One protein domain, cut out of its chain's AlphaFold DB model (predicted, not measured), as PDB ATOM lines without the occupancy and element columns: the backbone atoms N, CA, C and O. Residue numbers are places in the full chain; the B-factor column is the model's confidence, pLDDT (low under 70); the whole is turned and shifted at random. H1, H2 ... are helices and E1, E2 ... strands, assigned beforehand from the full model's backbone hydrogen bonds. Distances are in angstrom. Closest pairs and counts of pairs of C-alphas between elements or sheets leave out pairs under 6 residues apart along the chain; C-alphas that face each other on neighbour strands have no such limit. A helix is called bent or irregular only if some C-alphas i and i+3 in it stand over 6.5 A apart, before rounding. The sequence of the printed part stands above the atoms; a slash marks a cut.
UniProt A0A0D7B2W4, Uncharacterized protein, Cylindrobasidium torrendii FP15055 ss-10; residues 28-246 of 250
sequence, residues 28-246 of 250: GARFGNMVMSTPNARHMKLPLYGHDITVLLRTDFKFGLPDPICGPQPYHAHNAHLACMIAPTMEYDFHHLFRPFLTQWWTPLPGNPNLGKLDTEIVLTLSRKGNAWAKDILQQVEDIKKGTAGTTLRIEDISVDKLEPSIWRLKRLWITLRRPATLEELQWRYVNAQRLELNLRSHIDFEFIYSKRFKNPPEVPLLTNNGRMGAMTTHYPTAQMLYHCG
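What this domain is: This is residues 28 to 246 of the 250 residues of an uncharacterized protein of Cylindrobasidium torrendii FP15055 ss-10 (UniProt A0A0D7B2W4). Three long helices, H3, H4 and H5, make an up-and-down bundle, each running against the one before it, with the strand hairpin E3 E4 at one end. H1 and H2 pack on H5 away from H4; H6 is near the last part of kinked H5, and a second strand hairpin, E1 E2, lies apart from the bundle, with long loops between. The printed part has 219 residues, in the order E1 E2 H1 H2 E3 E4 H3 H4 H5 H6, mostly helix, with two antiparallel sheets of two strands. It is compact, with a radius of gyration of the C-alphas of 19.5 A, and flat, spanning 65 by 54 by 27 A.

Where its parts are: E3 is residues 106 to 109 and E4 residues 112 to 118, 14.7 A long. H3, residues 120 to 145, measures 36.8 A from C-alpha 120 at (-58.764, 17.734, -32.312). H4, residues 160 to 176, measures 24.8 A and is irregular, but only just: C-alphas 161 and 164 are 6.52 A apart. H5, residues 183 to 215, measures 45.1 A, has a kink of 52 degrees near residue 209 and is only just irregular: C-alphas 208 and 211 are 7.0 A apart. H1 is residues 77 to 84, irregular with C-alphas 78 and 81 8.3 A apart, and H2 residues 95 to 98. E1 is residues 28 to 31, from C-alpha 28 at (-37.462, 21.152, -73.708), and E2 residues 34 to 38. H6, residues 236 to 244, ends at C-alpha 244 at (-36.623, 3.436, -68.187).

How they stand to each other: In the hairpin E3 E4, N 107 and O 117 are 2.9 A apart, within hydrogen-bond range. The closest C-alphas of E4 and H5 are those of Gly 116 and Leu 183, 7.0 A apart. H5 is the hub. It touches H4 with residues 189 to 200 alone, closest at the C-alphas of Leu 173 and Ala 193, 5.5 A, at a shallow tilt of 20 degrees, opposite ways. H3 and H4 touch at a shallow tilt of 10 degrees, opposite ways, the C-alphas of Ser 127 and Trp 174 closest at 5.5 A. H1 touches H5 about perpendicular, at 76 degrees, the C-alphas of His 81 and His 203 closest at 5.0 A. H2 touches H5, the C-alphas of Leu 97 and Gln 194 closest at 5.3 A. H5 and H6 are close but not clearly touching, the C-alphas of Phe 214 and Met 241 closest at 6.5 A. In the hairpin E1 E2, N 29 and O 36 are 2.9 A apart, within hydrogen-bond range. Every O i to N i+4 pair is within hydrogen-bond range in H3 and H6, against 11 of 13 in H4, 26 of 29 in H5 and 0 of 4 in H1, where 4 of 5 O i to N i+3 pairs are; H2 is too short for an i+4 pair.

The domain as a whole: The C-alphas of Gly 111 and Glu 219 are farthest apart, at 66.0 A. The printed part has no cut. The links E2 to H1, H3 to H4 and H5 to H6 are long; residues 73 to 74 pair with residues 231 to 232, parallel. Mean pLDDT of the printed part is 92.3, and no printed residue is under 70.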
ATOM      1  N   GLY A  28     -38.698  20.552 -74.186       93.00
ATOM      2  CA  GLY A  28     -37.462  21.152 -73.708       93.00
ATOM      3  C   GLY A  28     -37.644  22.645 -73.480       93.00
ATOM      4  O   GLY A  28     -38.582  23.256 -73.991       93.00
ATOM      5  N   ALA A  29     -36.762  23.223 -72.676       92.75
ATOM      6  CA  ALA A  29     -36.737  24.649 -72.396       92.75
ATOM      7  C   ALA A  29     -35.303  25.112 -72.152       92.75
ATOM      8  O   ALA A  29     -34.441  24.348 -71.713       92.75
ATOM      9  N   ARG A  30     -35.065  26.393 -72.428       91.38
ATOM     10  CA  ARG A  30     -33.797  27.061 -72.156       91.38
ATOM     11  C   ARG A  30     -33.929  27.912 -70.897       91.38
ATOM     12  O   ARG A  30     -34.837  28.734 -70.803       91.38
ATOM     13  N   PHE A  31     -32.995  27.746 -69.969       89.12
ATOM     14  CA  PHE A  31     -32.888  28.514 -68.732       89.12
ATOM     15  C   PHE A  31     -31.520  29.192 -68.699       89.12
ATOM     16  O   PHE A  31     -30.511  28.567 -68.375       89.12
ATOM     17  N   GLY A  32     -31.469  30.462 -69.106       86.44
ATOM     18  CA  GLY A  32     -30.208  31.190 -69.259       86.44
ATOM     19  C   GLY A  32     -29.282  30.518 -70.280       86.44
ATOM     20  O   GLY A  32     -29.577  30.476 -71.480       86.44
ATOM     21  N   ASN A  33     -28.154  29.998 -69.802       85.31
ATOM     22  CA  ASN A  33     -27.156  29.276 -70.594       85.31
ATOM     23  C   ASN A  33     -27.352  27.749 -70.605       85.31
ATOM     24  O   ASN A  33     -26.569  27.057 -71.249       85.31
ATOM     25  N   MET A  34     -28.370  27.219 -69.926       86.31
ATOM     26  CA  MET A  34     -28.668  25.789 -69.914       86.31
ATOM     27  C   MET A  34     -29.846  25.457 -70.818       86.31
ATOM     28  O   MET A  34     -30.826  26.202 -70.890       86.31
ATOM     29  N   VAL A  35     -29.778  24.292 -71.451       89.25
ATOM     30  CA  VAL A  35     -30.912  23.664 -72.128       89.25
ATOM     31  C   VAL A  35     -31.265  22.411 -71.349       89.25
ATOM     32  O   VAL A  35     -30.390  21.623 -71.007       89.25
ATOM     33  N   MET A  36     -32.547  22.252 -71.050       91.69
ATOM     34  CA  MET A  36     -33.075  21.093 -70.347       91.69
ATOM     35  C   MET A  36     -34.135  20.435 -71.219       91.69
ATOM     36  O   MET A  36     -34.930  21.119 -71.868       91.69
ATOM     37  N   SER A  37     -34.155  19.110 -71.230       93.81
ATOM     38  CA  SER A  37     -35.058  18.314 -72.059       93.81
ATOM     39  C   SER A  37     -35.559  17.128 -71.265       93.81
ATOM     40  O   SER A  37     -34.799  16.535 -70.509       93.81
ATOM     41  N   THR A  38     -36.801  16.725 -71.492       95.69
ATOM     42  CA  THR A  38     -37.363  15.536 -70.849       95.69
ATOM     43  C   THR A  38     -37.948  14.578 -71.884       95.69
ATOM     44  O   THR A  38     -38.637  15.013 -72.816       95.69
ATOM     45  N   PRO A  39     -37.733  13.260 -71.736       96.00
ATOM     46  CA  PRO A  39     -38.345  12.266 -72.607       96.00
ATOM     47  C   PRO A  39     -39.799  11.975 -72.230       96.00
ATOM     48  O   PRO A  39     -40.535  11.371 -73.014       96.00
ATOM     49  N   ASN A  40     -40.222  12.337 -71.016       96.19
ATOM     50  CA  ASN A  40     -41.419  11.752 -70.432       96.19
ATOM     51  C   ASN A  40     -42.217  12.622 -69.455       96.19
ATOM     52  O   ASN A  40     -43.368  12.281 -69.180       96.19
ATOM     53  N   ALA A  41     -41.677  13.742 -68.978       94.50
ATOM     54  CA  ALA A  41     -42.446  14.681 -68.177       94.50
ATOM     55  C   ALA A  41     -43.408  15.512 -69.041       94.50
ATOM     56  O   ALA A  41     -43.162  15.789 -70.216       94.50
ATOM     57  N   ARG A  42     -44.524  15.930 -68.435       91.44
ATOM     58  CA  ARG A  42     -45.557  16.749 -69.098       91.44
ATOM     59  C   ARG A  42     -45.256  18.246 -69.086       91.44
ATOM     60  O   ARG A  42     -45.772  18.979 -69.923       91.44
ATOM     61  N   HIS A  43     -44.445  18.698 -68.133       91.50
ATOM     62  CA  HIS A  43     -44.128  20.107 -67.920       91.50
ATOM     63  C   HIS A  43     -42.648  20.267 -67.590       91.50
ATOM     64  O   HIS A  43     -42.066  19.409 -66.923       91.50
ATOM     65  N   MET A  44     -42.054  21.380 -68.016       93.50
ATOM     66  CA  MET A  44     -40.704  21.758 -67.607       93.50
ATOM     67  C   MET A  44     -40.723  22.327 -66.187       93.50
ATOM     68  O   MET A  44     -41.653  23.033 -65.798       93.50
ATOM     69  N   LYS A  45     -39.691  22.008 -65.410       91.31
ATOM     70  CA  LYS A  45     -39.460  22.564 -64.074       91.31
ATOM     71  C   LYS A  45     -38.307  23.559 -64.140       91.31
ATOM     72  O   LYS A  45     -37.482  23.467 -65.041       91.31
ATOM     73  N   LEU A  46     -38.262  24.521 -63.219       89.94
ATOM     74  CA  LEU A  46     -37.070  25.358 -63.094       89.94
ATOM     75  C   LEU A  46     -35.925  24.444 -62.637       89.94
ATOM     76  O   LEU A  46     -36.126  23.744 -61.643       89.94
ATOM     77  N   PRO A  47     -34.782  24.393 -63.342       89.19
ATOM     78  CA  PRO A  47     -33.664  23.559 -62.926       89.19
ATOM     79  C   PRO A  47     -33.175  23.989 -61.541       89.19
ATOM     80  O   PRO A  47     -33.401  25.125 -61.140       89.19
ATOM     81  N   LEU A  48     -32.480  23.101 -60.832       90.44
ATOM     82  CA  LEU A  48     -31.736  23.416 -59.601       90.44
ATOM     83  C   LEU A  48     -30.216  23.508 -59.850       90.44
ATOM     84  O   LEU A  48     -29.419  23.560 -58.919       90.44
ATOM     85  N   TYR A  49     -29.817  23.525 -61.123       85.25
ATOM     86  CA  TYR A  49     -28.434  23.650 -61.579       85.25
ATOM     87  C   TYR A  49     -28.170  25.036 -62.177       85.25
ATOM     88  O   TYR A  49     -29.100  25.756 -62.531       85.25
ATOM     89  N   GLY A  50     -26.895  25.401 -62.332       79.56
ATOM     90  CA  GLY A  50     -26.470  26.516 -63.190       79.56
ATOM     91  C   GLY A  50     -26.848  27.930 -62.734       79.56
ATOM     92  O   GLY A  50     -26.678  28.866 -63.508       79.56
ATOM     93  N   HIS A  51     -27.338  28.105 -61.510       79.94
ATOM     94  CA  HIS A  51     -27.544  29.412 -60.885       79.94
ATOM     95  C   HIS A  51     -27.391  29.295 -59.368       79.94
ATOM     96  O   HIS A  51     -27.480  28.200 -58.807       79.94
ATOM     97  N   ASP A  52     -27.154  30.429 -58.715       83.50
ATOM     98  CA  ASP A  52     -27.085  30.489 -57.261       83.50
ATOM     99  C   ASP A  52     -28.484  30.330 -56.665       83.50
ATOM    100  O   ASP A  52     -29.442  30.993 -57.068       83.50
ATOM    101  N   ILE A  53     -28.592  29.437 -55.685       83.25
ATOM    102  CA  ILE A  53     -29.840  29.140 -54.990       83.25
ATOM    103  C   ILE A  53     -29.677  29.543 -53.533       83.25
ATOM    104  O   ILE A  53     -28.871  28.974 -52.799       83.25
ATOM    105  N   THR A  54     -30.482  30.505 -53.095       88.12
ATOM    106  CA  THR A  54     -30.588  30.862 -51.680       88.12
ATOM    107  C   THR A  54     -31.720  30.069 -51.040       88.12
ATOM    108  O   THR A  54     -32.880  30.185 -51.435       88.12
ATOM    109  N   VAL A  55     -31.384  29.260 -50.035       90.56
ATOM    110  CA  VAL A  55     -32.369  28.511 -49.249       90.56
ATOM    111  C   VAL A  55     -32.946  29.440 -48.188       90.56
ATOM    112  O   VAL A  55     -32.239  29.858 -47.275       90.56
ATOM    113  N   LEU A  56     -34.233  29.763 -48.309       91.81
ATOM    114  CA  LEU A  56     -34.947  30.627 -47.371       91.81
ATOM    115  C   LEU A  56     -36.182  29.909 -46.842       91.81
ATOM    116  O   LEU A  56     -36.907  29.262 -47.600       91.81
ATOM    117  N   LEU A  57     -36.434  30.061 -45.543       93.94
ATOM    118  CA  LEU A  57     -37.698  29.652 -44.951       93.94
ATOM    119  C   LEU A  57     -38.807  30.589 -45.438       93.94
ATOM    120  O   LEU A  57     -38.714  31.805 -45.277       93.94
ATOM    121  N   ARG A  58     -39.847  30.023 -46.047       93.50
ATOM    122  CA  ARG A  58     -40.997  30.766 -46.572       93.50
ATOM    123  C   ARG A  58     -42.142  30.818 -45.561       93.50
ATOM    124  O   ARG A  58     -42.147  30.100 -44.565       93.50
ATOM    125  N   THR A  59     -43.142  31.648 -45.853       92.88
ATOM    126  CA  THR A  59     -44.349  31.832 -45.024       92.88
ATOM    127  C   THR A  59     -45.195  30.566 -44.884       92.88
ATOM    128  O   THR A  59     -45.980  30.452 -43.952       92.88
ATOM    129  N   ASP A  60     -45.044  29.606 -45.798       92.06
ATOM    130  CA  ASP A  60     -45.676  28.288 -45.732       92.06
ATOM    131  C   ASP A  60     -44.818  27.248 -44.991       92.06
ATOM    132  O   ASP A  60     -45.127  26.059 -45.034       92.06
ATOM    133  N   PHE A  61     -43.748  27.685 -44.317       95.00
ATOM    134  CA  PHE A  61     -42.828  26.860 -43.533       95.00
ATOM    135  C   PHE A  61     -42.052  25.810 -44.353       95.00
ATOM    136  O   PHE A  61     -41.496  24.845 -43.811       95.00
ATOM    137  N   LYS A  62     -41.980  26.015 -45.672       94.69
ATOM    138  CA  LYS A  62     -41.179  25.223 -46.613       94.69
ATOM    139  C   LYS A  62     -39.973  26.016 -47.101       94.69
ATOM    140  O   LYS A  62     -39.876  27.227 -46.905       94.69
ATOM    141  N   PHE A  63     -39.056  25.323 -47.771       93.75
ATOM    142  CA  PHE A  63     -37.828  25.925 -48.303       93.75
ATOM    143  C   PHE A  63     -37.896  26.283 -49.793       93.75
ATOM    144  O   PHE A  63     -36.888  26.643 -50.392       93.75
ATOM    145  N   GLY A  64     -39.077  26.212 -50.415       91.44
ATOM    146  CA  GLY A  64     -39.239  26.474 -51.845       91.44
ATOM    147  C   GLY A  64     -38.689  25.342 -52.715       91.44
ATOM    148  O   GLY A  64     -38.837  24.180 -52.366       91.44
ATOM    149  N   LEU A  65     -38.088  25.671 -53.865       89.94
ATOM    150  CA  LEU A  65     -37.601  24.666 -54.825       89.94
ATOM    151  C   LEU A  65     -36.556  23.686 -54.246       89.94
ATOM    152  O   LEU A  65     -36.613  22.510 -54.604       89.94
ATOM    153  N   PRO A  66     -35.655  24.106 -53.336       91.81
ATOM    154  CA  PRO A  66     -34.743  23.190 -52.641       91.81
ATOM    155  C   PRO A  66     -35.414  22.216 -51.665       91.81
ATOM    156  O   PRO A  66     -34.757  21.305 -51.172       91.81
ATOM    157  N   ASP A  67     -36.690  22.416 -51.324       93.56
ATOM    158  CA  ASP A  67     -37.420  21.494 -50.460       93.56
ATOM    159  C   ASP A  67     -37.904  20.289 -51.283       93.56
ATOM    160  O   ASP A  67     -38.709  20.475 -52.205       93.56
ATOM    161  N   PRO A  68     -37.508  19.045 -50.954       93.81
ATOM    162  CA  PRO A  68     -37.882  17.874 -51.744       93.81
ATOM    163  C   PRO A  68     -39.389  17.650 -51.864       93.81
ATOM    164  O   PRO A  68     -39.835  17.049 -52.833       93.81
ATOM    165  N   ILE A  69     -40.191  18.163 -50.924       93.69
ATOM    166  CA  ILE A  69     -41.659  18.059 -50.984       93.69
ATOM    167  C   ILE A  69     -42.318  19.088 -51.913       93.69
ATOM    168  O   ILE A  69     -43.528  19.036 -52.120       93.69
ATOM    169  N   CYS A  70     -41.553  20.044 -52.447       92.56
ATOM    170  CA  CYS A  70     -42.059  21.097 -53.329       92.56
ATOM    171  C   CYS A  70     -41.783  20.829 -54.812       92.56
ATOM    172  O   CYS A  70     -42.437  21.424 -55.672       92.56
ATOM    173  N   GLY A  71     -40.820  19.967 -55.137       93.06
ATOM    174  CA  GLY A  71     -40.429  19.732 -56.520       93.06
ATOM    175  C   GLY A  71     -39.326  18.687 -56.684       93.06
ATOM    176  O   GLY A  71     -38.719  18.266 -55.695       93.06
ATOM    177  N   PRO A  72     -39.055  18.279 -57.937       95.69
ATOM    178  CA  PRO A  72     -37.983  17.343 -58.241       95.69
ATOM    179  C   PRO A  72     -36.633  17.901 -57.814       95.69
ATOM    180  O   PRO A  72     -36.365  19.090 -57.974       95.69
ATOM    181  N   GLN A  73     -35.793  17.019 -57.284       95.75
ATOM    182  CA  GLN A  73     -34.463  17.353 -56.787       95.75
ATOM    183  C   GLN A  73     -33.380  16.838 -57.744       95.75
ATOM    184  O   GLN A  73     -33.642  15.897 -58.504       95.75
ATOM    185  N   PRO A  74     -32.161  17.408 -57.699       95.25
ATOM    186  CA  PRO A  74     -30.974  16.809 -58.289       95.25
ATOM    187  C   PRO A  74     -30.839  15.346 -57.878       95.25
ATOM    188  O   PRO A  74     -30.901  15.009 -56.691       95.25
ATOM    189  N   TYR A  75     -30.653  14.468 -58.856       96.00
ATOM    190  CA  TYR A  75     -30.450  13.061 -58.581       96.00
ATOM    191  C   TYR A  75     -29.094  12.848 -57.909       96.00
ATOM    192  O   TYR A  75     -28.044  13.199 -58.448       96.00
ATOM    193  N   HIS A  76     -29.122  12.167 -56.769       94.81
ATOM    194  CA  HIS A  76     -27.939  11.633 -56.113       94.81
ATOM    195  C   HIS A  76     -28.231  10.208 -55.656       94.81
ATOM    196  O   HIS A  76     -29.266   9.967 -55.041       94.81
ATOM    197  N   ALA A  77     -27.306   9.272 -55.899       93.50
ATOM    198  CA  ALA A  77     -27.509   7.855 -55.577       93.50
ATOM    199  C   ALA A  77     -27.858   7.620 -54.093       93.50
ATOM    200  O   ALA A  77     -28.757   6.846 -53.786       93.50
ATOM    201  N   HIS A  78     -27.227   8.364 -53.177       93.25
ATOM    202  CA  HIS A  78     -27.510   8.297 -51.735       93.25
ATOM    203  C   HIS A  78     -28.942   8.728 -51.367       93.25
ATOM    204  O   HIS A  78     -29.491   8.264 -50.373       93.25
ATOM    205  N   ASN A  79     -29.563   9.584 -52.184       93.88
ATOM    206  CA  ASN A  79     -30.911  10.117 -51.981       93.88
ATOM    207  C   ASN A  79     -31.850   9.739 -53.137       93.88
ATOM    208  O   ASN A  79     -32.801  10.461 -53.432       93.88
ATOM    209  N   ALA A  80     -31.599   8.598 -53.786       96.12
ATOM    210  CA  ALA A  80     -32.350   8.129 -54.952       96.12
ATOM    211  C   ALA A  80     -33.868   8.050 -54.700       96.12
ATOM    212  O   ALA A  80     -34.667   8.320 -55.595       96.12
ATOM    213  N   HIS A  81     -34.259   7.762 -53.455       96.38
ATOM    214  CA  HIS A  81     -35.650   7.722 -53.015       96.38
ATOM    215  C   HIS A  81     -36.420   9.031 -53.234       96.38
ATOM    216  O   HIS A  81     -37.630   8.985 -53.435       96.38
ATOM    217  N   LEU A  82     -35.753  10.192 -53.269       97.44
ATOM    218  CA  LEU A  82     -36.426  11.470 -53.523       97.44
ATOM    219  C   LEU A  82     -37.081  11.516 -54.912       97.44
ATOM    220  O   LEU A  82     -38.133  12.133 -55.062       97.44
ATOM    221  N   ALA A  83     -36.532  10.799 -55.900       97.69
ATOM    222  CA  ALA A  83     -37.146  10.677 -57.224       97.69
ATOM    223  C   ALA A  83     -38.494   9.932 -57.184       97.69
ATOM    224  O   ALA A  83     -39.383  10.173 -58.005       97.69
ATOM    225  N   CYS A  84     -38.655   9.044 -56.201       97.56
ATOM    226  CA  CYS A  84     -39.852   8.244 -55.960       97.56
ATOM    227  C   CYS A  84     -40.890   8.978 -55.101       97.56
ATOM    228  O   CYS A  84     -41.958   8.424 -54.832       97.56
ATOM    229  N   MET A  85     -40.606  10.199 -54.639       97.44
ATOM    230  CA  MET A  85     -41.543  10.960 -53.818       97.44
ATOM    231  C   MET A  85     -42.853  11.197 -54.562       97.44
ATOM    232  O   MET A  85     -42.869  11.347 -55.779       97.44
ATOM    233  N   ILE A  86     -43.965  11.194 -53.835       95.94
ATOM    234  CA  ILE A  86     -45.275  11.495 -54.412       95.94
ATOM    235  C   ILE A  86     -45.268  12.960 -54.866       95.94
ATOM    236  O   ILE A  86     -44.859  13.845 -54.112       95.94
ATOM    237  N   ALA A  87     -45.689  13.209 -56.102       93.50
ATOM    238  CA  ALA A  87     -45.853  14.562 -56.614       93.50
ATOM    239  C   ALA A  87     -47.090  15.229 -55.980       93.50
ATOM    240  O   ALA A  87     -48.063  14.534 -55.680       93.50
ATOM    241  N   PRO A  88     -47.100  16.565 -55.810       91.50
ATOM    242  CA  PRO A  88     -48.277  17.277 -55.330       91.50
ATOM    243  C   PRO A  88     -49.525  16.918 -56.144       91.50
ATOM    244  O   PRO A  88     -49.535  17.035 -57.370       91.50
ATOM    245  N   THR A  89     -50.570  16.474 -55.449       88.31
ATOM    246  CA  THR A  89     -51.806  15.970 -56.055       88.31
ATOM    247  C   THR A  89     -53.032  16.364 -55.231       88.31
ATOM    248  O   THR A  89     -52.936  16.615 -54.028       88.31
ATOM    249  N   MET A  90     -54.188  16.401 -55.896       82.69
ATOM    250  CA  MET A  90     -55.506  16.579 -55.275       82.69
ATOM    251  C   MET A  90     -56.212  15.238 -55.011       82.69
ATOM    252  O   MET A  90     -57.345  15.226 -54.537       82.69
ATOM    253  N   GLU A  91     -55.563  14.110 -55.317       85.88
ATOM    254  CA  GLU A  91     -56.095  12.773 -55.041       85.88
ATOM    255  C   GLU A  91     -56.393  12.580 -53.550       85.88
ATOM    256  O   GLU A  91     -55.563  12.866 -52.685       85.88
ATOM    257  N   TYR A  92     -57.581  12.058 -53.248       75.56
ATOM    258  CA  TYR A  92     -58.127  11.994 -51.889       75.56
ATOM    259  C   TYR A  92     -57.243  11.229 -50.888       75.56
ATOM    260  O   TYR A  92     -57.138  11.609 -49.712       75.56
ATOM    261  N   ASP A  93     -56.573  10.175 -51.353       77.31
ATOM    262  CA  ASP A  93     -55.735   9.313 -50.515       77.31
ATOM    263  C   ASP A  93     -54.440   9.998 -50.068       77.31
ATOM    264  O   ASP A  93     -53.938   9.721 -48.977       77.31
ATOM    265  N   PHE A  94     -53.951  10.956 -50.859       83.56
ATOM    266  CA  PHE A  94     -52.694  11.669 -50.615       83.56
ATOM    267  C   PHE A  94     -52.885  13.143 -50.265       83.56
ATOM    268  O   PHE A  94     -51.936  13.800 -49.842       83.56
ATOM    269  N   HIS A  95     -54.100  13.674 -50.393       82.12
ATOM    270  CA  HIS A  95     -54.384  15.095 -50.220       82.12
ATOM    271  C   HIS A  95     -53.910  15.649 -48.862       82.12
ATOM    272  O   HIS A  95     -53.451  16.788 -48.789       82.12
ATOM    273  N   HIS A  96     -53.927  14.858 -47.779       88.62
ATOM    274  CA  HIS A  96     -53.446  15.312 -46.461       88.62
ATOM    275  C   HIS A  96     -51.942  15.616 -46.416       88.62
ATOM    276  O   HIS A  96     -51.512  16.408 -45.577       88.62
ATOM    277  N   LEU A  97     -51.155  15.027 -47.318       92.44
ATOM    278  CA  LEU A  97     -49.710  15.245 -47.422       92.44
ATOM    279  C   LEU A  97     -49.360  16.602 -48.035       92.44
ATOM    280  O   LEU A  97     -48.256  17.097 -47.830       92.44
ATOM    281  N   PHE A  98     -50.298  17.193 -48.778       91.81
ATOM    282  CA  PHE A  98     -50.083  18.429 -49.532       91.81
ATOM    283  C   PHE A  98     -51.012  19.566 -49.108       91.81
ATOM    284  O   PHE A  98     -50.794  20.710 -49.507       91.81
ATOM    285  N   ARG A  99     -52.029  19.272 -48.288       90.44
ATOM    286  CA  ARG A  99     -52.976  20.266 -47.787       90.44
ATOM    287  C   ARG A  99     -52.222  21.375 -47.037       90.44
ATOM    288  O   ARG A  99     -51.402  21.061 -46.172       90.44
ATOM    289  N   PRO A 100     -52.478  22.657 -47.341       91.75
ATOM    290  CA  PRO A 100     -51.896  23.752 -46.579       91.75
ATOM    291  C   PRO A 100     -52.486  23.793 -45.168       91.75
ATOM    292  O   PRO A 100     -53.647  23.431 -44.958       91.75
ATOM    293  N   PHE A 101     -51.696  24.265 -44.206       94.06
ATOM    294  CA  PHE A 101     -52.201  24.557 -42.869       94.06
ATOM    295  C   PHE A 101     -53.220  25.697 -42.938       94.06
ATOM    296  O   PHE A 101     -52.938  26.731 -43.543       94.06
ATOM    297  N   LEU A 102     -54.382  25.538 -42.301       94.88
ATOM    298  CA  LEU A 102     -55.370  26.613 -42.199       94.88
ATOM    299  C   LEU A 102     -55.354  27.196 -40.789       94.88
ATOM    300  O   LEU A 102     -55.538  26.469 -39.817       94.88
ATOM    301  N   THR A 103     -55.193  28.516 -40.676       94.38
ATOM    302  CA  THR A 103     -55.147  29.224 -39.383       94.38
ATOM    303  C   THR A 103     -56.391  28.972 -38.530       94.38
ATOM    304  O   THR A 103     -56.287  28.881 -37.315       94.38
ATOM    305  N   GLN A 104     -57.549  28.750 -39.157       95.94
ATOM    306  CA  GLN A 104     -58.799  28.399 -38.470       95.94
ATOM    307  C   GLN A 104     -58.754  27.059 -37.713       95.94
ATOM    308  O   GLN A 104     -59.633  26.794 -36.904       95.94
ATOM    309  N   TRP A 105     -57.767  26.193 -37.975       96.19
ATOM    310  CA  TRP A 105     -57.567  24.971 -37.188       96.19
ATOM    311  C   TRP A 105     -56.930  25.254 -35.835       96.19
ATOM    312  O   TRP A 105     -56.888  24.364 -34.998       96.19
ATOM    313  N   TRP A 106     -56.374  26.442 -35.624       97.38
ATOM    314  CA  TRP A 106     -55.718  26.810 -34.383       97.38
ATOM    315  C   TRP A 106     -56.672  27.625 -33.515       97.38
ATOM    316  O   TRP A 106     -57.284  28.586 -33.976       97.38
ATOM    317  N   THR A 107     -56.810  27.237 -32.250       97.44
ATOM    318  CA  THR A 107     -57.635  27.946 -31.266       97.44
ATOM    319  C   THR A 107     -56.769  28.363 -30.075       97.44
ATOM    320  O   THR A 107     -56.118  27.489 -29.488       97.44
ATOM    321  N   PRO A 108     -56.745  29.657 -29.695       97.19
ATOM    322  CA  PRO A 108     -55.976  30.131 -28.547       97.19
ATOM    323  C   PRO A 108     -56.488  29.522 -27.237       97.19
ATOM    324  O   PRO A 108     -57.666  29.186 -27.095       97.19
ATOM    325  N   LEU A 109     -55.596  29.377 -26.261       96.88
ATOM    326  CA  LEU A 109     -55.942  28.892 -24.932       96.88
ATOM    327  C   LEU A 109     -56.599  30.001 -24.097       96.88
ATOM    328  O   LEU A 109     -56.177  31.159 -24.163       96.88
ATOM    329  N   PRO A 110     -57.577  29.657 -23.237       95.38
ATOM    330  CA  PRO A 110     -58.107  30.602 -22.263       95.38
ATOM    331  C   PRO A 110     -56.977  31.178 -21.398       95.38
ATOM    332  O   PRO A 110     -56.186  30.430 -20.826       95.38
ATOM    333  N   GLY A 111     -56.889  32.506 -21.323       95.31
ATOM    334  CA  GLY A 111     -55.881  33.206 -20.520       95.31
ATOM    335  C   GLY A 111     -54.485  33.323 -21.148       95.31
ATOM    336  O   GLY A 111     -53.629  33.973 -20.555       95.31
ATOM    337  N   ASN A 112     -54.235  32.757 -22.335       95.31
ATOM    338  CA  ASN A 112     -52.980  32.966 -23.063       95.31
ATOM    339  C   ASN A 112     -53.221  33.013 -24.585       95.31
ATOM    340  O   ASN A 112     -53.243  31.962 -25.225       95.31
ATOM    341  N   PRO A 113     -53.360  34.210 -25.186       93.19
ATOM    342  CA  PRO A 113     -53.640  34.340 -26.615       93.19
ATOM    343  C   PRO A 113     -52.459  33.945 -27.511       93.19
ATOM    344  O   PRO A 113     -52.662  33.749 -28.702       93.19
ATOM    345  N   ASN A 114     -51.243  33.807 -26.972       95.81
ATOM    346  CA  ASN A 114     -50.052  33.442 -27.748       95.81
ATOM    347  C   ASN A 114     -49.857  31.924 -27.857       95.81
ATOM    348  O   ASN A 114     -49.069  31.457 -28.676       95.81
ATOM    349  N   LEU A 115     -50.557  31.138 -27.035       97.25
ATOM    350  CA  LEU A 115     -50.522  29.680 -27.076       97.25
ATOM    351  C   LEU A 115     -51.896  29.154 -27.449       97.25
ATOM    352  O   LEU A 115     -52.899  29.547 -26.869       97.25
ATOM    353  N   GLY A 116     -51.940  28.203 -28.369       96.88
ATOM    354  CA  GLY A 116     -53.184  27.573 -28.784       96.88
ATOM    355  C   GLY A 116     -53.010  26.098 -29.070       96.88
ATOM    356  O   GLY A 116     -51.916  25.540 -28.972       96.88
ATOM    357  N   LYS A 117     -54.122  25.450 -29.394       97.19
ATOM    358  CA  LYS A 117     -54.184  24.038 -29.771       97.19
ATOM    359  C   LYS A 117     -54.740  23.914 -31.178       97.19
ATOM    360  O   LYS A 117     -55.571  24.717 -31.595       97.19
ATOM    361  N   LEU A 118     -54.293  22.879 -31.880       96.50
ATOM    362  CA  LEU A 118     -54.922  22.478 -33.127       96.50
ATOM    363  C   LEU A 118     -56.259  21.783 -32.840       96.50
ATOM    364  O   LEU A 118     -56.379  21.057 -31.851       96.50
ATOM    365  N   ASP A 119     -57.223  21.968 -33.735       95.69
ATOM    366  CA  ASP A 119     -58.492  21.259 -33.769       95.69
ATOM    367  C   ASP A 119     -58.250  19.746 -33.650       95.69
ATOM    368  O   ASP A 119     -57.494  19.131 -34.415       95.69
ATOM    369  N   THR A 120     -58.901  19.150 -32.652       94.31
ATOM    370  CA  THR A 120     -58.764  17.734 -32.312       94.31
ATOM    371  C   THR A 120     -59.161  16.837 -33.483       94.31
ATOM    372  O   THR A 120     -58.471  15.846 -33.735       94.31
ATOM    373  N   GLU A 121     -60.203  17.194 -34.236       94.50
ATOM    374  CA  GLU A 121     -60.674  16.410 -35.382       94.50
ATOM    375  C   GLU A 121     -59.656  16.415 -36.524       94.50
ATOM    376  O   GLU A 121     -59.394  15.379 -37.151       94.50
ATOM    377  N   ILE A 122     -58.990  17.552 -36.750       93.69
ATOM    378  CA  ILE A 122     -57.902  17.658 -37.725       93.69
ATOM    379  C   ILE A 122     -56.737  16.758 -37.310       93.69
ATOM    380  O   ILE A 122     -56.272  15.948 -38.117       93.69
ATOM    381  N   VAL A 123     -56.294  16.820 -36.048       93.44
ATOM    382  CA  VAL A 123     -55.187  15.969 -35.578       93.44
ATOM    383  C   VAL A 123     -55.539  14.485 -35.675       93.44
ATOM    384  O   VAL A 123     -54.701  13.676 -36.088       93.44
ATOM    385  N   LEU A 124     -56.765  14.108 -35.302       93.12
ATOM    386  CA  LEU A 124     -57.251  12.732 -35.389       93.12
ATOM    387  C   LEU A 124     -57.270  12.237 -36.833       93.12
ATOM    388  O   LEU A 124     -56.792  11.135 -37.096       93.12
ATOM    389  N   THR A 125     -57.757  13.056 -37.761       92.75
ATOM    390  CA  THR A 125     -57.821  12.717 -39.185       92.75
ATOM    391  C   THR A 125     -56.429  12.473 -39.767       92.75
ATOM    392  O   THR A 125     -56.202  11.440 -40.401       92.75
ATOM    393  N   LEU A 126     -55.480  13.378 -39.508       92.31
ATOM    394  CA  LEU A 126     -54.094  13.260 -39.977       92.31
ATOM    395  C   LEU A 126     -53.414  12.022 -39.385       92.31
ATOM    396  O   LEU A 126     -52.860  11.199 -40.113       92.31
ATOM    397  N   SER A 127     -53.541  11.845 -38.066       92.38
ATOM    398  CA  SER A 127     -52.970  10.695 -37.358       92.38
ATOM    399  C   SER A 127     -53.557   9.378 -37.867       92.38
ATOM    400  O   SER A 127     -52.822   8.410 -38.033       92.38
ATOM    401  N   ARG A 128     -54.870   9.318 -38.135       93.31
ATOM    402  CA  ARG A 128     -55.545   8.116 -38.646       93.31
ATOM    403  C   ARG A 128     -55.042   7.749 -40.039       93.31
ATOM    404  O   ARG A 128     -54.714   6.586 -40.245       93.31
ATOM    405  N   LYS A 129     -54.932   8.716 -40.958       92.81
ATOM    406  CA  LYS A 129     -54.414   8.478 -42.317       92.81
ATOM    407  C   LYS A 129     -52.956   8.006 -42.299       92.81
ATOM    408  O   LYS A 129     -52.646   6.992 -42.919       92.81
ATOM    409  N   GLY A 130     -52.086   8.675 -41.535       92.31
ATOM    410  CA  GLY A 130     -50.686   8.260 -41.387       92.31
ATOM    411  C   GLY A 130     -50.540   6.879 -40.732       92.31
ATOM    412  O   GLY A 130     -49.753   6.053 -41.188       92.31
ATOM    413  N   ASN A 131     -51.341   6.587 -39.699       92.06
ATOM    414  CA  ASN A 131     -51.331   5.290 -39.012       92.06
ATOM    415  C   ASN A 131     -51.865   4.143 -39.869       92.06
ATOM    416  O   ASN A 131     -51.320   3.047 -39.777       92.06
ATOM    417  N   ALA A 132     -52.920   4.379 -40.653       93.38
ATOM    418  CA  ALA A 132     -53.477   3.380 -41.561       93.38
ATOM    419  C   ALA A 132     -52.414   2.954 -42.574       93.38
ATOM    420  O   ALA A 132     -52.036   1.790 -42.608       93.38
ATOM    421  N   TRP A 133     -51.805   3.926 -43.254       93.56
ATOM    422  CA  TRP A 133     -50.713   3.647 -44.178       93.56
ATOM    423  C   TRP A 133     -49.525   2.937 -43.508       93.56
ATOM    424  O   TRP A 133     -49.019   1.950 -44.032       93.56
ATOM    425  N   ALA A 134     -49.090   3.389 -42.328       92.69
ATOM    426  CA  ALA A 134     -47.991   2.739 -41.618       92.69
ATOM    427  C   ALA A 134     -48.313   1.286 -41.226       92.69
ATOM    428  O   ALA A 134     -47.425   0.437 -41.233       92.69
ATOM    429  N   LYS A 135     -49.573   0.998 -40.874       93.75
ATOM    430  CA  LYS A 135     -50.040  -0.361 -40.588       93.75
ATOM    431  C   LYS A 135     -49.988  -1.226 -41.846       93.75
ATOM    432  O   LYS A 135     -49.492  -2.343 -41.759       93.75
ATOM    433  N   ASP A 136     -50.441  -0.702 -42.981       93.38
ATOM    434  CA  ASP A 136     -50.438  -1.426 -44.256       93.38
ATOM    435  C   ASP A 136     -49.013  -1.800 -44.680       93.38
ATOM    436  O   ASP A 136     -48.759  -2.934 -45.076       93.38
ATOM    437  N   ILE A 137     -48.052  -0.886 -44.507       92.31
ATOM    438  CA  ILE A 137     -46.641  -1.163 -44.801       92.31
ATOM    439  C   ILE A 137     -46.058  -2.227 -43.872       92.31
ATOM    440  O   ILE A 137     -45.373  -3.134 -44.340       92.31
ATOM    441  N   LEU A 138     -46.314  -2.145 -42.563       92.12
ATOM    442  CA  LEU A 138     -45.832  -3.170 -41.633       92.12
ATOM    443  C   LEU A 138     -46.450  -4.537 -41.949       92.12
ATOM    444  O   LEU A 138     -45.741  -5.536 -41.920       92.12
ATOM    445  N   GLN A 139     -47.733  -4.577 -42.318       92.69
ATOM    446  CA  GLN A 139     -48.379  -5.810 -42.760       92.69
ATOM    447  C   GLN A 139     -47.712  -6.364 -44.022       92.69
ATOM    448  O   GLN A 139     -47.395  -7.547 -44.065       92.69
ATOM    449  N   GLN A 140     -47.418  -5.513 -45.005       91.38
ATOM    450  CA  GLN A 140     -46.726  -5.929 -46.221       91.38
ATOM    451  C   GLN A 140     -45.332  -6.505 -45.927       91.38
ATOM    452  O   GLN A 140     -44.942  -7.501 -46.530       91.38
ATOM    453  N   VAL A 141     -44.588  -5.923 -44.981       91.00
ATOM    454  CA  VAL A 141     -43.298  -6.472 -44.526       91.00
ATOM    455  C   VAL A 141     -43.480  -7.845 -43.880       91.00
ATOM    456  O   VAL A 141     -42.713  -8.761 -44.174       91.00
ATOM    457  N   GLU A 142     -44.493  -8.019 -43.033       91.44
ATOM    458  CA  GLU A 142     -44.800  -9.317 -42.422       91.44
ATOM    459  C   GLU A 142     -45.221 -10.367 -43.458       91.44
ATOM    460  O   GLU A 142     -44.801 -11.521 -43.372       91.44
ATOM    461  N   ASP A 143     -45.986  -9.975 -44.476       90.56
ATOM    462  CA  ASP A 143     -46.375 -10.861 -45.573       90.56
ATOM    463  C   ASP A 143     -45.152 -11.286 -46.405       90.56
ATOM    464  O   ASP A 143     -45.060 -12.436 -46.837       90.56
ATOM    465  N   ILE A 144     -44.175 -10.390 -46.594       90.06
ATOM    466  CA  ILE A 144     -42.898 -10.709 -47.253       90.06
ATOM    467  C   ILE A 144     -42.088 -11.690 -46.400       90.06
ATOM    468  O   ILE A 144     -41.604 -12.690 -46.928       90.06
ATOM    469  N   LYS A 145     -41.986 -11.469 -45.081       88.94
ATOM    470  CA  LYS A 145     -41.297 -12.393 -44.158       88.94
ATOM    471  C   LYS A 145     -41.897 -13.798 -44.184       88.94
ATOM    472  O   LYS A 145     -41.164 -14.777 -44.096       88.94
ATOM    473  N   LYS A 146     -43.223 -13.897 -44.300       89.94
ATOM    474  CA  LYS A 146     -43.957 -15.171 -44.354       89.94
ATOM    475  C   LYS A 146     -43.969 -15.813 -45.742       89.94
ATOM    476  O   LYS A 146     -44.462 -16.928 -45.876       89.94
ATOM    477  N   GLY A 147     -43.472 -15.121 -46.770       86.62
ATOM    478  CA  GLY A 147     -43.551 -15.574 -48.160       86.62
ATOM    479  C   GLY A 147     -44.977 -15.591 -48.725       86.62
ATOM    480  O   GLY A 147     -45.229 -16.251 -49.728       86.62
ATOM    481  N   THR A 148     -45.919 -14.892 -48.086       86.88
ATOM    482  CA  THR A 148     -47.320 -14.785 -48.527       86.88
ATOM    483  C   THR A 148     -47.573 -13.543 -49.373       86.88
ATOM    484  O   THR A 148     -48.637 -13.410 -49.977       86.88
ATOM    485  N   ALA A 149     -46.614 -12.621 -49.430       79.25
ATOM    486  CA  ALA A 149     -46.697 -11.478 -50.315       79.25
ATOM    487  C   ALA A 149     -46.568 -11.946 -51.774       79.25
ATOM    488  O   ALA A 149     -45.605 -12.620 -52.132       79.25
ATOM    489  N   GLY A 150     -47.511 -11.557 -52.636       77.75
ATOM    490  CA  GLY A 150     -47.491 -11.838 -54.082       77.75
ATOM    491  C   GLY A 150     -46.402 -11.074 -54.853       77.75
ATOM    492  O   GLY A 150     -46.647 -10.579 -55.948       77.75
ATOM    493  N   THR A 151     -45.222 -10.906 -54.258       78.88
ATOM    494  CA  THR A 151     -44.084 -10.138 -54.765       78.88
ATOM    495  C   THR A 151     -42.832 -11.008 -54.809       78.88
ATOM    496  O   THR A 151     -42.693 -11.974 -54.068       78.88
ATOM    497  N   THR A 152     -41.884 -10.637 -55.669       79.12
ATOM    498  CA  THR A 152     -40.554 -11.263 -55.753       79.12
ATOM    499  C   THR A 152     -39.536 -10.625 -54.799       79.12
ATOM    500  O   THR A 152     -38.339 -10.912 -54.873       79.12
ATOM    501  N   LEU A 153     -39.972  -9.698 -53.941       81.44
ATOM    502  CA  LEU A 153     -39.145  -9.111 -52.885       81.44
ATOM    503  C   LEU A 153     -38.854 -10.141 -51.801       81.44
ATOM    504  O   LEU A 153     -39.761 -10.831 -51.341       81.44
ATOM    505  N   ARG A 154     -37.594 -10.199 -51.373       82.62
ATOM    506  CA  ARG A 154     -37.188 -10.931 -50.176       82.62
ATOM    507  C   ARG A 154     -36.972  -9.957 -49.034       82.62
ATOM    508  O   ARG A 154     -36.742  -8.770 -49.266       82.62
ATOM    509  N   ILE A 155     -37.028 -10.449 -47.799       83.62
ATOM    510  CA  ILE A 155     -36.824  -9.582 -46.637       83.62
ATOM    511  C   ILE A 155     -35.403  -9.007 -46.615       83.62
ATOM    512  O   ILE A 155     -35.223  -7.860 -46.223       83.62
ATOM    513  N   GLU A 156     -34.423  -9.758 -47.129       84.44
ATOM    514  CA  GLU A 156     -33.030  -9.304 -47.258       84.44
ATOM    515  C   GLU A 156     -32.865  -8.102 -48.203       84.44
ATOM    516  O   GLU A 156     -31.882  -7.368 -48.103       84.44
ATOM    517  N   ASP A 157     -33.816  -7.891 -49.120       81.94
ATOM    518  CA  ASP A 157     -33.794  -6.763 -50.055       81.94
ATOM    519  C   ASP A 157     -34.265  -5.453 -49.405       81.94
ATOM    520  O   ASP A 157     -34.158  -4.399 -50.028       81.94
ATOM    521  N   ILE A 158     -34.825  -5.510 -48.191       83.62
ATOM    522  CA  ILE A 158     -35.507  -4.391 -47.541       83.62
ATOM    523  C   ILE A 158     -34.772  -4.010 -46.258       83.62
ATOM    524  O   ILE A 158     -34.555  -4.826 -45.366       83.62
ATOM    525  N   SER A 159     -34.477  -2.720 -46.104       83.81
ATOM    526  CA  SER A 159     -33.883  -2.168 -44.877       83.81
ATOM    527  C   SER A 159     -34.904  -2.032 -43.727       83.81
ATOM    528  O   SER A 159     -35.222  -0.922 -43.293       83.81
ATOM    529  N   VAL A 160     -35.432  -3.155 -43.223       79.75
ATOM    530  CA  VAL A 160     -36.496  -3.193 -42.192       79.75
ATOM    531  C   VAL A 160     -36.077  -2.518 -40.884       79.75
ATOM    532  O   VAL A 160     -36.883  -1.814 -40.276       79.75
ATOM    533  N   ASP A 161     -34.808  -2.635 -40.487       82.00
ATOM    534  CA  ASP A 161     -34.299  -2.086 -39.219       82.00
ATOM    535  C   ASP A 161     -34.466  -0.562 -39.109       82.00
ATOM    536  O   ASP A 161     -34.581  -0.001 -38.019       82.00
ATOM    537  N   LYS A 162     -34.508   0.134 -40.251       82.38
ATOM    538  CA  LYS A 162     -34.703   1.591 -40.307       82.38
ATOM    539  C   LYS A 162     -36.177   1.988 -40.401       82.38
ATOM    540  O   LYS A 162     -36.514   3.153 -40.166       82.38
ATOM    541  N   LEU A 163     -37.058   1.045 -40.730       86.25
ATOM    542  CA  LEU A 163     -38.469   1.299 -40.990       86.25
ATOM    543  C   LEU A 163     -39.256   1.533 -39.699       86.25
ATOM    544  O   LEU A 163     -39.941   2.550 -39.582       86.25
ATOM    545  N   GLU A 164     -39.138   0.638 -38.715       87.44
ATOM    546  CA  GLU A 164     -39.898   0.752 -37.461       87.44
ATOM    547  C   GLU A 164     -39.587   2.043 -36.684       87.44
ATOM    548  O   GLU A 164     -40.539   2.748 -36.321       87.44
ATOM    549  N   PRO A 165     -38.309   2.445 -36.488       91.19
ATOM    550  CA  PRO A 165     -37.993   3.711 -35.827       91.19
ATOM    551  C   PRO A 165     -38.556   4.921 -36.584       91.19
ATOM    552  O   PRO A 165     -39.039   5.880 -35.973       91.19
ATOM    553  N   SER A 166     -38.543   4.873 -37.919       90.81
ATOM    554  CA  SER A 166     -39.060   5.949 -38.769       90.81
ATOM    555  C   SER A 166     -40.583   6.062 -38.692       90.81
ATOM    556  O   SER A 166     -41.113   7.164 -38.535       90.81
ATOM    557  N   ILE A 167     -41.296   4.930 -38.713       91.94
ATOM    558  CA  ILE A 167     -42.747   4.880 -38.501       91.94
ATOM    559  C   ILE A 167     -43.095   5.392 -37.103       91.94
ATOM    560  O   ILE A 167     -44.001   6.211 -36.948       91.94
ATOM    561  N   TRP A 168     -42.372   4.958 -36.073       92.56
ATOM    562  CA  TRP A 168     -42.588   5.444 -34.713       92.56
ATOM    563  C   TRP A 168     -42.401   6.964 -34.616       92.56
ATOM    564  O   TRP A 168     -43.226   7.654 -34.007       92.56
ATOM    565  N   ARG A 169     -41.367   7.508 -35.272       93.31
ATOM    566  CA  ARG A 169     -41.116   8.955 -35.331       93.31
ATOM    567  C   ARG A 169     -42.260   9.692 -36.023       93.31
ATOM    568  O   ARG A 169     -42.698  10.721 -35.511       93.31
ATOM    569  N   LEU A 170     -42.781   9.152 -37.125       93.31
ATOM    570  CA  LEU A 170     -43.950   9.699 -37.815       93.31
ATOM    571  C   LEU A 170     -45.173   9.764 -36.892       93.31
ATOM    572  O   LEU A 170     -45.785  10.824 -36.751       93.31
ATOM    573  N   LYS A 171     -45.486   8.663 -36.197       92.62
ATOM    574  CA  LYS A 171     -46.588   8.614 -35.222       92.62
ATOM    575  C   LYS A 171     -46.424   9.681 -34.144       92.62
ATOM    576  O   LYS A 171     -47.383  10.374 -33.805       92.62
ATOM    577  N   ARG A 172     -45.202   9.851 -33.627       93.06
ATOM    578  CA  ARG A 172     -44.902  10.896 -32.644       93.06
ATOM    579  C   ARG A 172     -45.112  12.298 -33.202       93.06
ATOM    580  O   ARG A 172     -45.735  13.096 -32.511       93.06
ATOM    581  N   LEU A 173     -44.657  12.598 -34.421       93.12
ATOM    582  CA  LEU A 173     -44.855  13.923 -35.018       93.12
ATOM    583  C   LEU A 173     -46.341  14.275 -35.140       93.12
ATOM    584  O   LEU A 173     -46.744  15.342 -34.676       93.12
ATOM    585  N   TRP A 174     -47.174  13.358 -35.639       94.00
ATOM    586  CA  TRP A 174     -48.617  13.600 -35.719       94.00
ATOM    587  C   TRP A 174     -49.257  13.828 -34.344       94.00
ATOM    588  O   TRP A 174     -50.046  14.757 -34.173       94.00
ATOM    589  N   ILE A 175     -48.861  13.056 -33.328       91.25
ATOM    590  CA  ILE A 175     -49.352  13.231 -31.951       91.25
ATOM    591  C   ILE A 175     -48.888  14.565 -31.348       91.25
ATOM    592  O   ILE A 175     -49.634  15.189 -30.591       91.25
ATOM    593  N   THR A 176     -47.680  15.037 -31.674       93.38
ATOM    594  CA  THR A 176     -47.157  16.301 -31.125       93.38
ATOM    595  C   THR A 176     -47.939  17.534 -31.571       93.38
ATOM    596  O   THR A 176     -47.877  18.548 -30.876       93.38
ATOM    597  N   LEU A 177     -48.743  17.442 -32.638       94.69
ATOM    598  CA  LEU A 177     -49.670  18.509 -33.041       94.69
ATOM    599  C   LEU A 177     -50.783  18.769 -32.013       94.69
ATOM    600  O   LEU A 177     -51.379  19.839 -32.024       94.69
ATOM    601  N   ARG A 178     -51.049  17.828 -31.093       94.25
ATOM    602  CA  ARG A 178     -52.005  18.033 -29.985       94.25
ATOM    603  C   ARG A 178     -51.467  18.938 -28.884       94.25
ATOM    604  O   ARG A 178     -52.232  19.410 -28.044       94.25
ATOM    605  N   ARG A 179     -50.143  19.096 -28.808       95.38
ATOM    606  CA  ARG A 179     -49.510  19.862 -27.735       95.38
ATOM    607  C   ARG A 179     -49.696  21.350 -28.011       95.38
ATOM    608  O   ARG A 179     -49.415  21.759 -29.137       95.38
ATOM    609  N   PRO A 180     -50.094  22.146 -27.003       97.00
ATOM    610  CA  PRO A 180     -50.144  23.589 -27.151       97.00
ATOM    611  C   PRO A 180     -48.828  24.165 -27.662       97.00
ATOM    612  O   PRO A 180     -47.751  23.684 -27.291       97.00
ATOM    613  N   ALA A 181     -48.928  25.165 -28.525       97.44
ATOM    614  CA  ALA A 181     -47.794  25.910 -29.054       97.44
ATOM    615  C   ALA A 181     -48.281  27.237 -29.652       97.44
ATOM    616  O   ALA A 181     -49.492  27.468 -29.780       97.44
ATOM    617  N   THR A 182     -47.334  28.083 -30.041       97.56
ATOM    618  CA  THR A 182     -47.631  29.230 -30.913       97.56
ATOM    619  C   THR A 182     -48.176  28.752 -32.266       97.56
ATOM    620  O   THR A 182     -48.039  27.575 -32.633       97.56
ATOM    621  N   LEU A 183     -48.830  29.646 -33.008       96.75
ATOM    622  CA  LEU A 183     -49.360  29.325 -34.336       96.75
ATOM    623  C   LEU A 183     -48.231  28.870 -35.274       96.75
ATOM    624  O   LEU A 183     -48.340  27.821 -35.911       96.75
ATOM    625  N   GLU A 184     -47.124  29.607 -35.285       96.69
ATOM    626  CA  GLU A 184     -45.953  29.361 -36.123       96.69
ATOM    627  C   GLU A 184     -45.289  28.021 -35.789       96.69
ATOM    628  O   GLU A 184     -44.940  27.246 -36.681       96.69
ATOM    629  N   GLU A 185     -45.159  27.687 -34.502       96.75
ATOM    630  CA  GLU A 185     -44.624  26.389 -34.085       96.75
ATOM    631  C   GLU A 185     -45.510  25.227 -34.542       96.75
ATOM    632  O   GLU A 185     -44.992  24.183 -34.949       96.75
ATOM    633  N   LEU A 186     -46.840  25.370 -34.483       96.88
ATOM    634  CA  LEU A 186     -47.756  24.329 -34.954       96.88
ATOM    635  C   LEU A 186     -47.732  24.193 -36.478       96.88
ATOM    636  O   LEU A 186     -47.727  23.062 -36.971       96.88
ATOM    637  N   GLN A 187     -47.633  25.300 -37.216       96.44
ATOM    638  CA  GLN A 187     -47.431  25.287 -38.668       96.44
ATOM    639  C   GLN A 187     -46.117  24.587 -39.042       96.44
ATOM    640  O   GLN A 187     -46.107  23.682 -39.880       96.44
ATOM    641  N   TRP A 188     -45.021  24.913 -38.353       96.00
ATOM    642  CA  TRP A 188     -43.727  24.264 -38.549       96.00
ATOM    643  C   TRP A 188     -43.769  22.763 -38.240       96.00
ATOM    644  O   TRP A 188     -43.260  21.948 -39.015       96.00
ATOM    645  N   ARG A 189     -44.394  22.357 -37.125       96.19
ATOM    646  CA  ARG A 189     -44.576  20.933 -36.779       96.19
ATOM    647  C   ARG A 189     -45.411  20.206 -37.833       96.19
ATOM    648  O   ARG A 189     -45.065  19.084 -38.197       96.19
ATOM    649  N   TYR A 190     -46.470  20.840 -38.335       96.06
ATOM    650  CA  TYR A 190     -47.349  20.280 -39.360       96.06
ATOM    651  C   TYR A 190     -46.596  20.002 -40.664       96.06
ATOM    652  O   TYR A 190     -46.616  18.874 -41.159       96.06
ATOM    653  N   VAL A 191     -45.850  20.987 -41.171       95.75
ATOM    654  CA  VAL A 191     -45.061  20.826 -42.401       95.75
ATOM    655  C   VAL A 191     -43.943  19.799 -42.220       95.75
ATOM    656  O   VAL A 191     -43.686  19.004 -43.120       95.75
ATOM    657  N   ASN A 192     -43.307  19.735 -41.047       95.38
ATOM    658  CA  ASN A 192     -42.314  18.697 -40.766       95.38
ATOM    659  C   ASN A 192     -42.916  17.289 -40.693       95.38
ATOM    660  O   ASN A 192     -42.264  16.335 -41.118       95.38
ATOM    661  N   ALA A 193     -44.145  17.142 -40.190       95.56
ATOM    662  CA  ALA A 193     -44.853  15.867 -40.208       95.56
ATOM    663  C   ALA A 193     -45.166  15.427 -41.649       95.56
ATOM    664  O   ALA A 193     -44.856  14.292 -42.013       95.56
ATOM    665  N   GLN A 194     -45.661  16.342 -42.494       95.50
ATOM    666  CA  GLN A 194     -45.848  16.092 -43.932       95.50
ATOM    667  C   GLN A 194     -44.531  15.703 -44.614       95.50
ATOM    668  O   GLN A 194     -44.481  14.715 -45.346       95.50
ATOM    669  N   ARG A 195     -43.449  16.441 -44.335       95.38
ATOM    670  CA  ARG A 195     -42.116  16.188 -44.896       95.38
ATOM    671  C   ARG A 195     -41.592  14.809 -44.524       95.38
ATOM    672  O   ARG A 195     -41.119  14.090 -45.403       95.38
ATOM    673  N   LEU A 196     -41.702  14.425 -43.252       94.75
ATOM    674  CA  LEU A 196     -41.279  13.101 -42.811       94.75
ATOM    675  C   LEU A 196     -42.128  12.002 -43.458       94.75
ATOM    676  O   LEU A 196     -41.569  11.005 -43.903       94.75
ATOM    677  N   GLU A 197     -43.451  12.174 -43.533       95.94
ATOM    678  CA  GLU A 197     -44.325  11.163 -44.135       95.94
ATOM    679  C   GLU A 197     -44.033  10.968 -45.626       95.94
ATOM    680  O   GLU A 197     -43.878   9.834 -46.077       95.94
ATOM    681  N   LEU A 198     -43.905  12.060 -46.388       96.50
ATOM    682  CA  LEU A 198     -43.561  12.016 -47.812       96.50
ATOM    683  C   LEU A 198     -42.193  11.379 -48.049       96.50
ATOM    684  O   LEU A 198     -42.053  10.540 -48.941       96.50
ATOM    685  N   ASN A 199     -41.196  11.737 -47.237       95.31
ATOM    686  CA  ASN A 199     -39.868  11.147 -47.330       95.31
ATOM    687  C   ASN A 199     -39.904   9.641 -47.022       95.31
ATOM    688  O   ASN A 199     -39.393   8.848 -47.812       95.31
ATOM    689  N   LEU A 200     -40.590   9.227 -45.956       94.94
ATOM    690  CA  LEU A 200     -40.693   7.817 -45.586       94.94
ATOM    691  C   LEU A 200     -41.432   6.994 -46.651       94.94
ATOM    692  O   LEU A 200     -40.947   5.935 -47.039       94.94
ATOM    693  N   ARG A 201     -42.552   7.505 -47.182       95.38
ATOM    694  CA  ARG A 201     -43.275   6.895 -48.314       95.38
ATOM    695  C   ARG A 201     -42.360   6.696 -49.516       95.38
ATOM    696  O   ARG A 201     -42.279   5.596 -50.047       95.38
ATOM    697  N   SER A 202     -41.617   7.738 -49.888       95.81
ATOM    698  CA  SER A 202     -40.686   7.686 -51.016       95.81
ATOM    699  C   SER A 202     -39.554   6.678 -50.815       95.81
ATOM    700  O   SER A 202     -39.148   6.008 -51.762       95.81
ATOM    701  N   HIS A 203     -39.078   6.526 -49.574       94.06
ATOM    702  CA  HIS A 203     -38.065   5.542 -49.213       94.06
ATOM    703  C   HIS A 203     -38.607   4.115 -49.310       94.06
ATOM    704  O   HIS A 203     -37.968   3.267 -49.919       94.06
ATOM    705  N   ILE A 204     -39.815   3.864 -48.807       93.69
ATOM    706  CA  ILE A 204     -40.465   2.550 -48.917       93.69
ATOM    707  C   ILE A 204     -40.728   2.187 -50.380       93.69
ATOM    708  O   ILE A 204     -40.388   1.088 -50.804       93.69
ATOM    709  N   ASP A 205     -41.260   3.118 -51.176       94.50
ATOM    710  CA  ASP A 205     -41.453   2.905 -52.613       94.50
ATOM    711  C   ASP A 205     -40.125   2.629 -53.327       94.50
ATOM    712  O   ASP A 205     -40.053   1.799 -54.236       94.50
ATOM    713  N   PHE A 206     -39.053   3.310 -52.917       94.75
ATOM    714  CA  PHE A 206     -37.722   3.029 -53.428       94.75
ATOM    715  C   PHE A 206     -37.287   1.601 -53.105       94.75
ATOM    716  O   PHE A 206     -36.996   0.857 -54.033       94.75
ATOM    717  N   GLU A 207     -37.307   1.184 -51.842       91.62
ATOM    718  CA  GLU A 207     -36.897  -0.168 -51.448       91.62
ATOM    719  C   GLU A 207     -37.760  -1.251 -52.127       91.62
ATOM    720  O   GLU A 207     -37.236  -2.226 -52.663       91.62
ATOM    721  N   PHE A 208     -39.081  -1.058 -52.180       91.00
ATOM    722  CA  PHE A 208     -40.016  -2.101 -52.618       91.00
ATOM    723  C   PHE A 208     -40.130  -2.182 -54.142       91.00
ATOM    724  O   PHE A 208     -40.437  -3.237 -54.692       91.00
ATOM    725  N   ILE A 209     -39.923  -1.073 -54.852       92.25
ATOM    726  CA  ILE A 209     -40.219  -0.999 -56.286       92.25
ATOM    727  C   ILE A 209     -38.979  -0.596 -57.071       92.25
ATOM    728  O   ILE A 209     -38.583  -1.285 -58.013       92.25
ATOM    729  N   TYR A 210     -38.379   0.542 -56.728       94.56
ATOM    730  CA  TYR A 210     -37.426   1.198 -57.621       94.56
ATOM    731  C   TYR A 210     -35.974   0.756 -57.429       94.56
ATOM    732  O   TYR A 210     -35.228   0.788 -58.397       94.56
ATOM    733  N   SER A 211     -35.574   0.264 -56.259       93.19
ATOM    734  CA  SER A 211     -34.204  -0.180 -55.963       93.19
ATOM    735  C   SER A 211     -33.763  -1.286 -56.925       93.19
ATOM    736  O   SER A 211     -32.715  -1.188 -57.567       93.19
ATOM    737  N   LYS A 212     -34.620  -2.294 -57.141       90.94
ATOM    738  CA  LYS A 212     -34.373  -3.362 -58.126       90.94
ATOM    739  C   LYS A 212     -34.356  -2.836 -59.562       90.94
ATOM    740  O   LYS A 212     -33.485  -3.227 -60.334       90.94
ATOM    741  N   ARG A 213     -35.271  -1.922 -59.903       93.69
ATOM    742  CA  ARG A 213     -35.334  -1.303 -61.239       93.69
ATOM    743  C   ARG A 213     -34.126  -0.412 -61.524       93.69
ATOM    744  O   ARG A 213     -33.705  -0.327 -62.662       93.69
ATOM    745  N   PHE A 214     -33.551   0.237 -60.518       94.56
ATOM    746  CA  PHE A 214     -32.372   1.086 -60.699       94.56
ATOM    747  C   PHE A 214     -31.121   0.233 -60.906       94.56
ATOM    748  O   PHE A 214     -30.278   0.584 -61.724       94.56
ATOM    749  N   LYS A 215     -31.019  -0.904 -60.202       92.94
ATOM    750  CA  LYS A 215     -29.932  -1.876 -60.397       92.94
ATOM    751  C   LYS A 215     -30.009  -2.550 -61.767       92.94
ATOM    752  O   LYS A 215     -28.984  -2.692 -62.420       92.94
ATOM    753  N   ASN A 216     -31.215  -2.928 -62.194       92.75
ATOM    754  CA  ASN A 216     -31.473  -3.583 -63.474       92.75
ATOM    755  C   ASN A 216     -32.620  -2.866 -64.211       92.75
ATOM    756  O   ASN A 216     -33.778  -3.290 -64.101       92.75
ATOM    757  N   PRO A 217     -32.330  -1.759 -64.921       93.56
ATOM    758  CA  PRO A 217     -33.345  -1.014 -65.655       93.56
ATOM    759  C   PRO A 217     -33.985  -1.871 -66.751       93.56
ATOM    760  O   PRO A 217     -33.273  -2.612 -67.429       93.56
ATOM    761  N   PRO A 218     -35.309  -1.771 -66.961       93.75
ATOM    762  CA  PRO A 218     -35.973  -2.448 -68.072       93.75
ATOM    763  C   PRO A 218     -35.367  -2.042 -69.418       93.75
ATOM    764  O   PRO A 218     -35.056  -0.870 -69.614       93.75
ATOM    765  N   GLU A 219     -35.249  -2.970 -70.370       92.19
ATOM    766  CA  GLU A 219     -34.722  -2.667 -71.713       92.19
ATOM    767  C   GLU A 219     -35.600  -1.659 -72.467       92.19
ATOM    768  O   GLU A 219     -35.098  -0.771 -73.152       92.19
ATOM    769  N   VAL A 220     -36.919  -1.767 -72.296       93.31
ATOM    770  CA  VAL A 220     -37.905  -0.846 -72.866       93.31
ATOM    771  C   VAL A 220     -38.403   0.100 -71.773       93.31
ATOM    772  O   VAL A 220     -38.751  -0.372 -70.686       93.31
ATOM    773  N   PRO A 221     -38.498   1.416 -72.036       95.50
ATOM    774  CA  PRO A 221     -38.969   2.352 -71.032       95.50
ATOM    775  C   PRO A 221     -40.385   2.059 -70.538       95.50
ATOM    776  O   PRO A 221     -41.320   1.917 -71.329       95.50
ATOM    777  N   LEU A 222     -40.557   2.018 -69.215       95.94
ATOM    778  CA  LEU A 222     -41.871   1.866 -68.600       95.94
ATOM    779  C   LEU A 222     -42.737   3.116 -68.800       95.94
ATOM    780  O   LEU A 222     -42.248   4.245 -68.926       95.94
ATOM    781  N   LEU A 223     -44.060   2.925 -68.748       95.75
ATOM    782  CA  LEU A 223     -44.994   4.044 -68.735       95.75
ATOM    783  C   LEU A 223     -44.682   4.969 -67.552       95.75
ATOM    784  O   LEU A 223     -44.482   4.534 -66.418       95.75
ATOM    785  N   THR A 224     -44.655   6.268 -67.830       95.94
ATOM    786  CA  THR A 224     -44.255   7.266 -66.840       95.94
ATOM    787  C   THR A 224     -45.335   7.503 -65.799       95.94
ATOM    788  O   THR A 224     -46.457   7.900 -66.123       95.94
ATOM    789  N   ASN A 225     -44.962   7.317 -64.537       95.25
ATOM    790  CA  ASN A 225     -45.805   7.606 -63.393       95.25
ATOM    791  C   ASN A 225     -45.730   9.101 -63.051       95.25
ATOM    792  O   ASN A 225     -44.843   9.551 -62.328       95.25
ATOM    793  N   ASN A 226     -46.693   9.869 -63.562       92.25
ATOM    794  CA  ASN A 226     -46.796  11.309 -63.304       92.25
ATOM    795  C   ASN A 226     -47.214  11.645 -61.859       92.25
ATOM    796  O   ASN A 226     -47.147  12.808 -61.475       92.25
ATOM    797  N   GLY A 227     -47.621  10.652 -61.060       94.00
ATOM    798  CA  GLY A 227     -47.848  10.800 -59.619       94.00
ATOM    799  C   GLY A 227     -46.552  10.809 -58.800       94.00
ATOM    800  O   GLY A 227     -46.600  10.927 -57.578       94.00
ATOM    801  N   ARG A 228     -45.386  10.676 -59.448       95.75
ATOM    802  CA  ARG A 228     -44.065  10.749 -58.817       95.75
ATOM    803  C   ARG A 228     -43.365  12.055 -59.160       95.75
ATOM    804  O   ARG A 228     -43.537  12.597 -60.248       95.75
ATOM    805  N   MET A 229     -42.562  12.539 -58.221       95.94
ATOM    806  CA  MET A 229     -41.836  13.795 -58.330       95.94
ATOM    807  C   MET A 229     -40.806  13.734 -59.456       95.94
ATOM    808  O   MET A 229     -40.662  14.702 -60.199       95.94
ATOM    809  N   GLY A 230     -40.130  12.590 -59.603       97.44
ATOM    810  CA  GLY A 230     -39.014  12.450 -60.523       97.44
ATOM    811  C   GLY A 230     -37.763  13.173 -60.028       97.44
ATOM    812  O   GLY A 230     -37.694  13.619 -58.882       97.44
ATOM    813  N   ALA A 231     -36.761  13.292 -60.891       97.38
ATOM    814  CA  ALA A 231     -35.513  13.962 -60.543       97.38
ATOM    815  C   ALA A 231     -34.931  14.738 -61.720       97.38
ATOM    816  O   ALA A 231     -35.219  14.448 -62.878       97.38
ATOM    817  N   MET A 232     -34.099  15.721 -61.397       95.25
ATOM    818  CA  MET A 232     -33.271  16.408 -62.379       95.25
ATOM    819  C   MET A 232     -31.905  15.744 -62.417       95.25
ATOM    820  O   MET A 232     -31.367  15.383 -61.372       95.25
ATOM    821  N   THR A 233     -31.311  15.598 -63.589       93.81
ATOM    822  CA  THR A 233     -29.927  15.151 -63.689       93.81
ATOM    823  C   THR A 233     -29.296  15.675 -64.956       93.81
ATOM    824  O   THR A 233     -29.922  15.799 -66.000       93.81
ATOM    825  N   THR A 234     -28.009  15.937 -64.877       90.56
ATOM    826  CA  THR A 234     -27.213  16.309 -66.037       90.56
ATOM    827  C   THR A 234     -26.415  15.122 -66.595       90.56
ATOM    828  O   THR A 234     -25.745  15.237 -67.619       90.56
ATOM    829  N   HIS A 235     -26.483  13.966 -65.923       90.69
ATOM    830  CA  HIS A 235     -25.799  12.743 -66.315       90.69
ATOM    831  C   HIS A 235     -26.737  11.857 -67.142       90.69
ATOM    832  O   HIS A 235     -27.671  11.250 -66.608       90.69
ATOM    833  N   TYR A 236     -26.477  11.765 -68.448       90.50
ATOM    834  CA  TYR A 236     -27.368  11.090 -69.395       90.50
ATOM    835  C   TYR A 236     -27.687   9.622 -69.035       90.50
ATOM    836  O   TYR A 236     -28.871   9.284 -69.012       90.50
ATOM    837  N   PRO A 237     -26.723   8.762 -68.637       92.19
ATOM    838  CA  PRO A 237     -27.039   7.391 -68.216       92.19
ATOM    839  C   PRO A 237     -27.998   7.316 -67.020       92.19
ATOM    840  O   PRO A 237     -28.891   6.473 -66.977       92.19
ATOM    841  N   THR A 238     -27.862   8.230 -66.056       94.62
ATOM    842  CA  THR A 238     -28.796   8.332 -64.924       94.62
ATOM    843  C   THR A 238     -30.174   8.759 -65.403       94.62
ATOM    844  O   THR A 238     -31.188   8.251 -64.927       94.62
ATOM    845  N   ALA A 239     -30.212   9.680 -66.361       95.00
ATOM    846  CA  ALA A 239     -31.452  10.164 -66.923       95.00
ATOM    847  C   ALA A 239     -32.197   9.044 -67.664       95.00
ATOM    848  O   ALA A 239     -33.395   8.839 -67.458       95.00
ATOM    849  N   GLN A 240     -31.464   8.259 -68.454       94.56
ATOM    850  CA  GLN A 240     -31.972   7.084 -69.147       94.56
ATOM    851  C   GLN A 240     -32.466   6.024 -68.153       94.56
ATOM    852  O   GLN A 240     -33.573   5.523 -68.306       94.56
ATOM    853  N   MET A 241     -31.719   5.743 -67.083       96.50
ATOM    854  CA  MET A 241     -32.158   4.834 -66.016       96.50
ATOM    855  C   MET A 241     -33.508   5.265 -65.414       96.50
ATOM    856  O   MET A 241     -34.434   4.456 -65.338       96.50
ATOM    857  N   LEU A 242     -33.654   6.536 -65.020       97.50
ATOM    858  CA  LEU A 242     -34.899   7.067 -64.445       97.50
ATOM    859  C   LEU A 242     -36.069   6.980 -65.432       97.50
ATOM    860  O   LEU A 242     -37.157   6.526 -65.065       97.50
ATOM    861  N   TYR A 243     -35.822   7.357 -66.688       97.31
ATOM    862  CA  TYR A 243     -36.792   7.249 -67.772       97.31
ATOM    863  C   TYR A 243     -37.247   5.800 -67.977       97.31
ATOM    864  O   TYR A 243     -38.449   5.535 -68.009       97.31
ATOM    865  N   HIS A 244     -36.307   4.852 -68.020       97.12
ATOM    866  CA  HIS A 244     -36.623   3.436 -68.187       97.12
ATOM    867  C   HIS A 244     -37.399   2.863 -66.995       97.12
ATOM    868  O   HIS A 244     -38.279   2.023 -67.169       97.12
ATOM    869  N   CYS A 245     -37.160   3.383 -65.791       97.19
ATOM    870  CA  CYS A 245     -37.916   3.032 -64.591       97.19
ATOM    871  C   CYS A 245     -39.325   3.652 -64.533       97.19
ATOM    872  O   CYS A 245     -40.070   3.373 -63.585       97.19
ATOM    873  N   GLY A 246     -39.700   4.484 -65.510       96.88
ATOM    874  CA  GLY A 246     -40.989   5.169 -65.560       96.88
ATOM    875  C   GLY A 246     -41.096   6.346 -64.586       96.88
ATOM    876  O   GLY A 246     -42.208   6.727 -64.220       96.88
TER     877      GLY A 246